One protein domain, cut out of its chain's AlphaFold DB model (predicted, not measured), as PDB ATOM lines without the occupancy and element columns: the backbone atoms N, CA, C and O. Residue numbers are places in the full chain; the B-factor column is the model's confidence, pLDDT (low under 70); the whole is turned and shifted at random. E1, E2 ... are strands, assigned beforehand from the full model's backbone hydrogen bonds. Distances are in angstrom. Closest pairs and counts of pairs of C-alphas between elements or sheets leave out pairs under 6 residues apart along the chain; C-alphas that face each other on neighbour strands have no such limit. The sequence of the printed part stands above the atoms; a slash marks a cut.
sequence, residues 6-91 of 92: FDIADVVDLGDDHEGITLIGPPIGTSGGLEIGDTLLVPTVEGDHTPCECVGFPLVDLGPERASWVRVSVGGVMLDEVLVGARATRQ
ATOM      1  N   PHE A   6     143.597 137.947 162.474       97.50
ATOM      2  CA  PHE A   6     144.573 138.161 163.546       97.50
ATOM      3  C   PHE A   6     144.176 139.378 164.394       97.50
ATOM      4  O   PHE A   6     143.434 140.246 163.926       97.50
ATOM      5  N   ASP A   7     144.621 139.424 165.650       98.06
ATOM      6  CA  ASP A   7     144.392 140.590 166.509       98.06
ATOM      7  C   ASP A   7     145.523 141.589 166.255       98.06
ATOM      8  O   ASP A   7     146.681 141.193 166.154       98.06
ATOM      9  N   ILE A   8     145.206 142.875 166.140       98.25
ATOM     10  CA  ILE A   8     146.183 143.943 165.933       98.25
ATOM     11  C   ILE A   8     146.766 144.295 167.299       98.25
ATOM     12  O   ILE A   8     146.091 144.887 168.134       98.25
ATOM     13  N   ALA A   9     148.012 143.920 167.548       98.19
ATOM     14  CA  ALA A   9     148.719 144.240 168.784       98.19
ATOM     15  C   ALA A   9     149.597 145.491 168.652       98.19
ATOM     16  O   ALA A   9     149.880 146.132 169.661       98.19
ATOM     17  N   ASP A  10     150.039 145.809 167.436       97.31
ATOM     18  CA  ASP A  10     150.881 146.965 167.145       97.31
ATOM     19  C   ASP A  10     150.690 147.431 165.693       97.31
ATOM     20  O   ASP A  10     150.274 146.648 164.827       97.31
ATOM     21  N   VAL A  11     150.997 148.702 165.441       97.38
ATOM     22  CA  VAL A  11     150.917 149.346 164.125       97.38
ATOM     23  C   VAL A  11     152.141 150.225 163.948       97.38
ATOM     24  O   VAL A  11     152.406 151.107 164.764       97.38
ATOM     25  N   VAL A  12     152.890 149.994 162.874       96.00
ATOM     26  CA  VAL A  12     154.133 150.720 162.605       96.00
ATOM     27  C   VAL A  12     154.177 151.227 161.172       96.00
ATOM     28  O   VAL A  12     153.769 150.537 160.240       96.00
ATOM     29  N   ASP A  13     154.718 152.424 161.004       95.00
ATOM     30  CA  ASP A  13     155.160 152.934 159.713       95.00
ATOM     31  C   ASP A  13     156.645 152.573 159.546       95.00
ATOM     32  O   ASP A  13     157.467 152.871 160.419       95.00
ATOM     33  N   LEU A  14     156.978 151.867 158.463       93.06
ATOM     34  CA  LEU A  14     158.350 151.445 158.165       93.06
ATOM     35  C   LEU A  14     159.135 152.506 157.367       93.06
ATOM     36  O   LEU A  14     160.309 152.285 157.061       93.06
ATOM     37  N   GLY A  15     158.514 153.651 157.074       90.88
ATOM     38  CA  GLY A  15     159.094 154.776 156.351       90.88
ATOM     39  C   GLY A  15     158.954 154.666 154.833       90.88
ATOM     40  O   GLY A  15     158.447 153.681 154.304       90.88
ATOM     41  N   ASP A  16     159.472 155.681 154.139       87.06
ATOM     42  CA  ASP A  16     159.238 155.954 152.710       87.06
ATOM     43  C   ASP A  16     159.609 154.811 151.739       87.06
ATOM     44  O   ASP A  16     159.142 154.792 150.601       87.06
ATOM     45  N   ASP A  17     160.441 153.856 152.168       87.88
ATOM     46  CA  ASP A  17     160.837 152.688 151.367       87.88
ATOM     47  C   ASP A  17     159.792 151.551 151.381       87.88
ATOM     48  O   ASP A  17     159.968 150.540 150.693       87.88
ATOM     49  N   HIS A  18     158.717 151.686 152.166       87.62
ATOM     50  CA  HIS A  18     157.657 150.688 152.309       87.62
ATOM     51  C   HIS A  18     156.288 151.292 151.999       87.62
ATOM     52  O   HIS A  18     155.969 152.409 152.394       87.62
ATOM     53  N   GLU A  19     155.454 150.532 151.295       90.94
ATOM     54  CA  GLU A  19     154.097 150.963 150.979       90.94
ATOM     55  C   GLU A  19     153.142 150.659 152.140       90.94
ATOM     56  O   GLU A  19     153.075 149.528 152.628       90.94
ATOM     57  N   GLY A  20     152.374 151.671 152.551       94.81
ATOM     58  CA  GLY A  20     151.341 151.542 153.577       94.81
ATOM     59  C   GLY A  20     151.875 151.400 155.006       94.81
ATOM     60  O   GLY A  20     153.064 151.547 155.281       94.81
ATOM     61  N   ILE A  21     150.968 151.106 155.937       97.31
ATOM     62  CA  ILE A  21     151.300 150.870 157.349       97.31
ATOM     63  C   ILE A  21     151.358 149.373 157.636       97.31
ATOM     64  O   ILE A  21     150.627 148.588 157.039       97.31
ATOM     65  N   THR A  22     152.191 148.957 158.583       97.81
ATOM     66  CA  THR A  22     152.338 147.547 158.958       97.81
ATOM     67  C   THR A  22     151.544 147.226 160.213       97.81
ATOM     68  O   THR A  22     151.828 147.742 161.291       97.81
ATOM     69  N   LEU A  23     150.586 146.313 160.074       98.00
ATOM     70  CA  LEU A  23     149.822 145.723 161.165       98.00
ATOM     71  C   LEU A  23     150.544 144.484 161.693       98.00
ATOM     72  O   LEU A  23     150.983 143.621 160.922       98.00
ATOM     73  N   ILE A  24     150.640 144.381 163.015       98.06
ATOM     74  CA  ILE A  24     151.370 143.313 163.689       98.06
ATOM     75  C   ILE A  24     150.496 142.702 164.778       98.06
ATOM     76  O   ILE A  24     149.931 143.420 165.601       98.06
ATOM     77  N   GLY A  25     150.438 141.372 164.852       97.81
ATOM     78  CA  GLY A  25     149.840 140.717 166.012       97.81
ATOM     79  C   GLY A  25     149.590 139.216 165.887       97.81
ATOM     80  O   GLY A  25     149.964 138.594 164.889       97.81
ATOM     81  N   PRO A  26     149.038 138.584 166.936       97.19
ATOM     82  CA  PRO A  26     148.908 137.135 167.001       97.19
ATOM     83  C   PRO A  26     147.826 136.606 166.039       97.19
ATOM     84  O   PRO A  26     146.731 137.168 165.968       97.19
ATOM     85  N   PRO A  27     148.090 135.494 165.325       95.69
ATOM     86  CA  PRO A  27     147.110 134.883 164.434       95.69
ATOM     87  C   PRO A  27     145.941 134.265 165.212       95.69
ATOM     88  O   PRO A  27     146.127 133.700 166.291       95.69
ATOM     89  N   ILE A  28     144.747 134.292 164.617       94.19
ATOM     90  CA  ILE A  28     143.522 133.681 165.166       94.19
ATOM     91  C   ILE A  28     143.002 132.593 164.231       94.19
ATOM     92  O   ILE A  28     142.680 131.488 164.666       94.19
ATOM     93  N   GLY A  29     142.937 132.903 162.938       88.00
ATOM     94  CA  GLY A  29     142.595 131.970 161.873       88.00
ATOM     95  C   GLY A  29     143.530 132.200 160.699       88.00
ATOM     96  O   GLY A  29     143.678 133.323 160.243       88.00
ATOM     97  N   THR A  30     144.195 131.156 160.216       83.50
ATOM     98  CA  THR A  30     145.169 131.260 159.111       83.50
ATOM     99  C   THR A  30     144.764 130.444 157.887       83.50
ATOM    100  O   THR A  30     145.473 130.398 156.883       83.50
ATOM    101  N   SER A  31     143.605 129.797 157.948       82.12
ATOM    102  CA  SER A  31     143.031 129.047 156.840       82.12
ATOM    103  C   SER A  31     142.733 129.965 155.654       82.12
ATOM    104  O   SER A  31     142.115 131.015 155.808       82.12
ATOM    105  N   GLY A  32     143.172 129.540 154.466       80.00
ATOM    106  CA  GLY A  32     143.054 130.307 153.222       80.00
ATOM    107  C   GLY A  32     144.211 131.273 152.956       80.00
ATOM    108  O   GLY A  32     144.315 131.764 151.838       80.00
ATOM    109  N   GLY A  33     145.093 131.499 153.938       87.50
ATOM    110  CA  GLY A  33     146.224 132.415 153.801       87.50
ATOM    111  C   GLY A  33     145.814 133.871 153.550       87.50
ATOM    112  O   GLY A  33     144.629 134.224 153.550       87.50
ATOM    113  N   LEU A  34     146.829 134.703 153.351       91.81
ATOM    114  CA  LEU A  34     146.707 136.081 152.897       91.81
ATOM    115  C   LEU A  34     147.772 136.314 151.822       91.81
ATOM    116  O   LEU A  34     148.908 135.864 151.989       91.81
ATOM    117  N   GLU A  35     147.406 136.998 150.747       94.75
ATOM    118  CA  GLU A  35     148.270 137.314 149.609       94.75
ATOM    119  C   GLU A  35     148.304 138.831 149.359       94.75
ATOM    120  O   GLU A  35     147.459 139.582 149.845       94.75
ATOM    121  N   ILE A  36     149.308 139.309 148.617       96.19
ATOM    122  CA  ILE A  36     149.340 140.711 148.167       96.19
ATOM    123  C   ILE A  36     148.171 140.938 147.199       96.19
ATOM    124  O   ILE A  36     147.924 140.104 146.327       96.19
ATOM    125  N   GLY A  37     147.461 142.053 147.359       96.19
ATOM    126  CA  GLY A  37     146.233 142.388 146.635       96.19
ATOM    127  C   GLY A  37     144.948 141.915 147.325       96.19
ATOM    128  O   GLY A  37     143.857 142.327 146.932       96.19
ATOM    129  N   ASP A  38     145.038 141.083 148.370       96.38
ATOM    130  CA  ASP A  38     143.869 140.750 149.186       96.38
ATOM    131  C   ASP A  38     143.375 141.967 149.968       96.38
ATOM    132  O   ASP A  38     144.156 142.806 150.409       96.38
ATOM    133  N   THR A  39     142.070 142.031 150.222       97.00
ATOM    134  CA  THR A  39     141.492 143.061 151.089       97.00
ATOM    135  C   THR A  39     141.356 142.555 152.525       97.00
ATOM    136  O   THR A  39     140.772 141.498 152.779       97.00
ATOM    137  N   LEU A  40     141.865 143.329 153.479       96.88
ATOM    138  CA  LEU A  40     141.627 143.188 154.912       96.88
ATOM    139  C   LEU A  40     140.614 144.241 155.367       96.88
ATOM    140  O   LEU A  40     140.741 145.416 155.051       96.88
ATOM    141  N   LEU A  41     139.636 143.832 156.164       97.44
ATOM    142  CA  LEU A  41     138.809 144.741 156.945       97.44
ATOM    143  C   LEU A  41     139.579 145.105 158.214       97.44
ATOM    144  O   LEU A  41     139.771 144.253 159.089       97.44
ATOM    145  N   VAL A  42     140.041 146.352 158.287       97.94
ATOM    146  CA  VAL A  42     140.824 146.887 159.401       97.94
ATOM    147  C   VAL A  42     139.908 147.726 160.297       97.94
ATOM    148  O   VAL A  42     139.313 148.687 159.813       97.94
ATOM    149  N   PRO A  43     139.754 147.379 161.585       97.62
ATOM    150  CA  PRO A  43     138.948 148.158 162.517       97.62
ATOM    151  C   PRO A  43     139.600 149.516 162.798       97.62
ATOM    152  O   PRO A  43     140.805 149.588 163.063       97.62
ATOM    153  N   THR A  44     138.798 150.579 162.782       97.38
ATOM    154  CA  THR A  44     139.258 151.950 163.022       97.38
ATOM    155  C   THR A  44     138.808 152.491 164.374       97.38
ATOM    156  O   THR A  44     137.865 151.993 164.995       97.38
ATOM    157  N   VAL A  45     139.487 153.535 164.850       96.38
ATOM    158  CA  VAL A  45     139.168 154.220 166.114       96.38
ATOM    159  C   VAL A  45     137.778 154.869 166.120       96.38
ATOM    160  O   VAL A  45     137.220 155.096 167.192       96.38
ATOM    161  N   GLU A  46     137.192 155.118 164.946       94.06
ATOM    162  CA  GLU A  46     135.823 155.633 164.799       94.06
ATOM    163  C   GLU A  46     134.744 154.551 165.004       94.06
ATOM    164  O   GLU A  46     133.564 154.871 165.134       94.06
ATOM    165  N   GLY A  47     135.143 153.277 165.114       89.25
ATOM    166  CA  GLY A  47     134.254 152.147 165.401       89.25
ATOM    167  C   GLY A  47     133.781 151.368 164.171       89.25
ATOM    168  O   GLY A  47     133.062 150.379 164.327       89.25
ATOM    169  N   ASP A  48     134.211 151.770 162.974       93.31
ATOM    170  CA  ASP A  48     133.913 151.095 161.711       93.31
ATOM    171  C   ASP A  48     135.068 150.177 161.260       93.31
ATOM    172  O   ASP A  48     136.092 150.044 161.933       93.31
ATOM    173  N   HIS A  49     134.884 149.484 160.130       95.75
ATOM    174  CA  HIS A  49     135.958 148.752 159.453       95.75
ATOM    175  C   HIS A  49     136.250 149.401 158.103       95.75
ATOM    176  O   HIS A  49     135.341 149.573 157.287       95.75
ATOM    177  N   THR A  50     137.524 149.674 157.844       96.88
ATOM    178  CA  THR A  50     138.005 150.179 156.558       96.88
ATOM    179  C   THR A  50     138.544 149.015 155.724       96.88
ATOM    180  O   THR A  50     139.333 148.218 156.236       96.88
ATOM    181  N   PRO A  51     138.126 148.867 154.454       97.31
ATOM    182  CA  PRO A  51     138.741 147.918 153.538       97.31
ATOM    183  C   PRO A  51     140.124 148.428 153.122       97.31
ATOM    184  O   PRO A  51     140.252 149.497 152.527       97.31
ATOM    185  N   CYS A  52     141.152 147.647 153.428       97.69
ATOM    186  CA  CYS A  52     142.547 147.974 153.175       97.69
ATOM    187  C   CYS A  52     143.186 146.884 152.315       97.69
ATOM    188  O   CYS A  52     143.014 145.695 152.580       97.69
ATOM    189  N   GLU A  53     143.932 147.275 151.290       97.88
ATOM    190  CA  GLU A  53     144.640 146.326 150.432       97.88
ATOM    191  C   GLU A  53     145.925 145.860 151.116       97.88
ATOM    192  O   GLU A  53     146.680 146.673 151.641       97.88
ATOM    193  N   CYS A  54     146.184 144.557 151.109       97.31
ATOM    194  CA  CYS A  54     147.451 143.973 151.518       97.31
ATOM    195  C   CYS A  54     148.514 144.290 150.461       97.31
ATOM    196  O   CYS A  54     148.471 143.758 149.353       97.31
ATOM    197  N   VAL A  55     149.479 145.133 150.811       97.44
ATOM    198  CA  VAL A  55     150.529 145.608 149.896       97.44
ATOM    199  C   VAL A  55     151.887 144.952 150.160       97.44
ATOM    200  O   VAL A  55     152.774 145.004 149.313       97.44
ATOM    201  N   GLY A  56     152.067 144.267 151.297       96.56
ATOM    202  CA  GLY A  56     153.333 143.595 151.585       96.56
ATOM    203  C   GLY A  56     153.381 142.759 152.862       96.56
ATOM    204  O   GLY A  56     152.503 142.820 153.719       96.56
ATOM    205  N   PHE A  57     154.460 141.983 152.993       95.50
ATOM    206  CA  PHE A  57     154.767 141.151 154.163       95.50
ATOM    207  C   PHE A  57     156.193 141.452 154.647       95.50
ATOM    208  O   PHE A  57     157.142 140.784 154.224       95.50
ATOM    209  N   PRO A  58     156.384 142.483 155.485       93.62
ATOM    210  CA  PRO A  58     157.716 142.915 155.875       93.62
ATOM    211  C   PRO A  58     158.382 141.904 156.818       93.62
ATOM    212  O   PRO A  58     157.770 141.369 157.749       93.62
ATOM    213  N   LEU A  59     159.678 141.669 156.602       88.94
ATOM    214  CA  LEU A  59     160.504 140.786 157.427       88.94
ATOM    215  C   LEU A  59     161.008 141.528 158.672       88.94
ATOM    216  O   LEU A  59     162.187 141.851 158.790       88.94
ATOM    217  N   VAL A  60     160.096 141.806 159.603       87.56
ATOM    218  CA  VAL A  60     160.421 142.437 160.891       87.56
ATOM    219  C   VAL A  60     160.732 141.362 161.933       87.56
ATOM    220  O   VAL A  60     159.860 140.558 162.281       87.56
ATOM    221  N   ASP A  61     161.951 141.352 162.474       90.75
ATOM    222  CA  ASP A  61     162.276 140.498 163.617       90.75
ATOM    223  C   ASP A  61     161.582 141.034 164.879       90.75
ATOM    224  O   ASP A  61     161.839 142.150 165.323       90.75
ATOM    225  N   LEU A  62     160.675 140.232 165.446       91.88
ATOM    226  CA  LEU A  62     159.950 140.558 166.684       91.88
ATOM    227  C   LEU A  62     160.453 139.725 167.872       91.88
ATOM    228  O   LEU A  62     159.816 139.696 168.929       91.88
ATOM    229  N   GLY A  63     161.563 139.011 167.688       94.88
ATOM    230  CA  GLY A  63     162.088 138.053 168.642       94.88
ATOM    231  C   GLY A  63     161.354 136.705 168.632       94.88
ATOM    232  O   GLY A  63     160.291 136.537 168.019       94.88
ATOM    233  N   PRO A  64     161.912 135.709 169.344       94.31
ATOM    234  CA  PRO A  64     161.446 134.323 169.294       94.31
ATOM    235  C   PRO A  64     160.031 134.132 169.856       94.31
ATOM    236  O   PRO A  64     159.288 133.286 169.365       94.31
ATOM    237  N   GLU A  65     159.622 134.934 170.841       95.44
ATOM    238  CA  GLU A  65     158.288 134.847 171.458       95.44
ATOM    239  C   GLU A  65     157.156 135.246 170.501       95.44
ATOM    240  O   GLU A  65     156.006 134.845 170.681       95.44
ATOM    241  N   ARG A  66     157.481 136.023 169.462       94.88
ATOM    242  CA  ARG A  66     156.538 136.554 168.469       94.88
ATOM    243  C   ARG A  66     156.870 136.064 167.060       94.88
ATOM    244  O   ARG A  66     156.504 136.689 166.063       94.88
ATOM    245  N   ALA A  67     157.563 134.932 166.951       91.56
ATOM    246  CA  ALA A  67     157.939 134.362 165.660       91.56
ATOM    247  C   ALA A  67     156.705 134.075 164.782       91.56
ATOM    248  O   ALA A  67     156.711 134.382 163.594       91.56
ATOM    249  N   SER A  68     155.620 133.576 165.385       92.81
ATOM    250  CA  SER A  68     154.368 133.226 164.698       92.81
ATOM    251  C   SER A  68     153.425 134.400 164.423       92.81
ATOM    252  O   SER A  68     152.348 134.185 163.868       92.81
ATOM    253  N   TRP A  69     153.772 135.618 164.841       96.44
ATOM    254  CA  TRP A  69     152.890 136.770 164.675       96.44
ATOM    255  C   TRP A  69     152.746 137.155 163.201       96.44
ATOM    256  O   TRP A  69     153.695 137.075 162.416       96.44
ATOM    257  N   VAL A  70     151.548 137.587 162.829       96.06
ATOM    258  CA  VAL A  70     151.271 138.156 161.514       96.06
ATOM    259  C   VAL A  70     151.943 139.521 161.429       96.06
ATOM    260  O   VAL A  70     151.950 140.279 162.400       96.06
ATOM    261  N   ARG A  71     152.531 139.800 160.266       96.06
ATOM    262  CA  ARG A  71     153.123 141.082 159.882       96.06
ATOM    263  C   ARG A  71     152.636 141.357 158.470       96.06
ATOM    264  O   ARG A  71     152.978 140.598 157.563       96.06
ATOM    265  N   VAL A  72     151.799 142.367 158.299       97.12
ATOM    266  CA  VAL A  72     151.213 142.686 156.996       97.12
ATOM    267  C   VAL A  72     151.162 144.188 156.808       97.12
ATOM    268  O   VAL A  72     150.662 144.903 157.672       97.12
ATOM    269  N   SER A  73     151.687 144.657 155.684       97.88
ATOM    270  CA  SER A  73     151.562 146.042 155.252       97.88
ATOM    271  C   SER A  73     150.253 146.219 154.500       97.88
ATOM    272  O   SER A  73     149.934 145.415 153.619       97.88
ATOM    273  N   VAL A  74     149.494 147.255 154.851       98.06
ATOM    274  CA  VAL A  74     148.207 147.577 154.237       98.06
ATOM    275  C   VAL A  74     148.144 149.029 153.772       98.06
ATOM    276  O   VAL A  74     148.629 149.936 154.451       98.06
ATOM    277  N   GLY A  75     147.519 149.245 152.618       96.94
ATOM    278  CA  GLY A  75     147.186 150.566 152.090       96.94
ATOM    279  C   GLY A  75     145.736 150.959 152.383       96.94
ATOM    280  O   GLY A  75     144.873 150.101 152.569       96.94
ATOM    281  N   GLY A  76     145.453 152.265 152.382       94.50
ATOM    282  CA  GLY A  76     144.090 152.801 152.516       94.50
ATOM    283  C   GLY A  76     143.651 153.158 153.940       94.50
ATOM    284  O   GLY A  76     142.482 153.474 154.136       94.50
ATOM    285  N   VAL A  77     144.563 153.124 154.914       96.12
ATOM    286  CA  VAL A  77     144.336 153.592 156.289       96.12
ATOM    287  C   VAL A  77     145.624 154.196 156.855       96.12
ATOM    288  O   VAL A  77     146.722 153.757 156.502       96.12
ATOM    289  N   MET A  78     145.488 155.210 157.705       95.25
ATOM    290  CA  MET A  78     146.588 155.876 158.401       95.25
ATOM    291  C   MET A  78     146.866 155.228 159.760       95.25
ATOM    292  O   MET A  78     146.020 154.559 160.350       95.25
ATOM    293  N   LEU A  79     148.076 155.439 160.280       95.75
ATOM    294  CA  LEU A  79     148.543 154.814 161.520       95.75
ATOM    295  C   LEU A  79     147.658 155.145 162.732       95.75
ATOM    296  O   LEU A  79     147.392 154.271 163.553       95.75
ATOM    297  N   ASP A  80     147.201 156.391 162.843       95.81
ATOM    298  CA  ASP A  80     146.365 156.893 163.939       95.81
ATOM    299  C   ASP A  80     144.877 156.544 163.796       95.81
ATOM    300  O   ASP A  80     144.114 156.681 164.754       95.81
ATOM    301  N   GLU A  81     144.469 156.042 162.630       96.81
ATOM    302  CA  GLU A  81     143.101 155.595 162.375       96.81
ATOM    303  C   GLU A  81     142.865 154.155 162.845       96.81
ATOM    304  O   GLU A  81     141.720 153.782 163.099       96.81
ATOM    305  N   VAL A  82     143.912 153.335 162.983       97.44
ATOM    306  CA  VAL A  82     143.781 151.910 163.320       97.44
ATOM    307  C   VAL A  82     143.489 151.693 164.803       97.44
ATOM    308  O   VAL A  82     144.188 152.187 165.689       97.44
ATOM    309  N   LEU A  83     142.500 150.844 165.090       97.81
ATOM    310  CA  LEU A  83     142.175 150.438 166.451       97.81
ATOM    311  C   LEU A  83     143.046 149.257 166.916       97.81
ATOM    312  O   LEU A  83     142.743 148.088 166.664       97.81
ATOM    313  N   VAL A  84     144.116 149.557 167.654       97.81
ATOM    314  CA  VAL A  84     144.948 148.544 168.327       97.81
ATOM    315  C   VAL A  84     144.144 147.803 169.404       97.81
ATOM    316  O   VAL A  84     143.371 148.391 170.157       97.81
ATOM    317  N   GLY A  85     144.341 146.489 169.488       97.31
ATOM    318  CA  GLY A  85     143.612 145.559 170.352       97.31
ATOM    319  C   GLY A  85     142.359 144.962 169.707       97.31
ATOM    320  O   GLY A  85     141.734 144.084 170.303       97.31
ATOM    321  N   ALA A  86     141.990 145.414 168.505       97.19
ATOM    322  CA  ALA A  86     140.877 144.875 167.733       97.19
ATOM    323  C   ALA A  86     141.348 143.861 166.679       97.19
ATOM    324  O   ALA A  86     142.535 143.568 166.543       97.19
ATOM    325  N   ARG A  87     140.397 143.282 165.941       96.94
ATOM    326  CA  ARG A  87     140.639 142.169 165.021       96.94
ATOM    327  C   ARG A  87     140.574 142.606 163.568       96.94
ATOM    328  O   ARG A  87     139.542 143.111 163.141       96.94
ATOM    329  N   ALA A  88     141.618 142.300 162.805       96.88
ATOM    330  CA  ALA A  88     141.596 142.381 161.350       96.88
ATOM    331  C   ALA A  88     141.147 141.044 160.745       96.88
ATOM    332  O   ALA A  88     141.550 139.967 161.203       96.88
ATOM    333  N   THR A  89     140.335 141.105 159.691       96.00
ATOM    334  CA  THR A  89     139.835 139.918 158.978       96.00
ATOM    335  C   THR A  89     139.938 140.115 157.477       96.00
ATOM    336  O   THR A  89     139.598 141.185 156.984       96.00
ATOM    337  N   ARG A  90     140.331 139.083 156.728       94.69
ATOM    338  CA  ARG A  90     140.233 139.112 155.262       94.69
ATOM    339  C   ARG A  90     138.778 139.318 154.844       94.69
ATOM    340  O   ARG A  90     137.882 138.768 155.475       94.69
ATOM    341  N   GLN A  91     138.543 140.118 153.814       91.38
ATOM    342  CA  GLN A  91     137.239 140.260 153.175       91.38
ATOM    343  C   GLN A  91     137.022 139.072 152.222       91.38
ATOM    344  O   GLN A  91     137.968 138.624 151.577       91.38
TER     345      GLN A  91
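Overview. This is residues 6 to 91 of the 92 residues of an uncharacterized protein of Nocardioides sp. Root240 (UniProt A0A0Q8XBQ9). With little regular structure, the domain is one strongly twisted antiparallel sheet curled into a small, loosely formed barrel, where residues 6 to 7 pair with E7 before E1 begins. The 86 printed residues have seven named strands, E1 to E7, holding 34 residues, and no named helix: all strand, sheet order E1 E2 E6 E5 E4 E7. It is compact, radius of gyration of the C-alphas 11.8 A, spanning 34 by 31 by 23 A.

Arrangement. E1, residues 10 to 12, and E2, 21 to 25, form a hairpin, N 12 to O 22 at 3.0 A. E2 runs on into E3, residues 27 to 29, at 80 degrees; E3 pairs with no named strand. E4, 39 to 43, E5, 49 to 56, and E6, 70 to 75, form a meander of two successive antiparallel hairpins, N 40 to O 52 at 2.8 A and N 55 to O 73 at 2.9 A. E6 neighbours E2, N 23 to O 72 at 2.8 A. E7, 87 to 90, is antiparallel to E4, N 41 to O 89 at 2.8 A, giving a Greek key, E4 to E7, its fourth strand beside its first.

Along the chain. E1 begins at C-alpha 10 (150.881, 146.965, 167.145). E5 measures 19.8 A and E6 16.1 A. E7 ends at C-alpha 90 (140.233, 139.112, 155.262).

Size, cuts and confidence. The C-alphas farthest apart, of Glu 46 and Pro 64, are 33.6 A apart. The links E5 to E6 and E6 to E7 are long. The printed part has no cut, and no printed residue is under 70 in pLDDT.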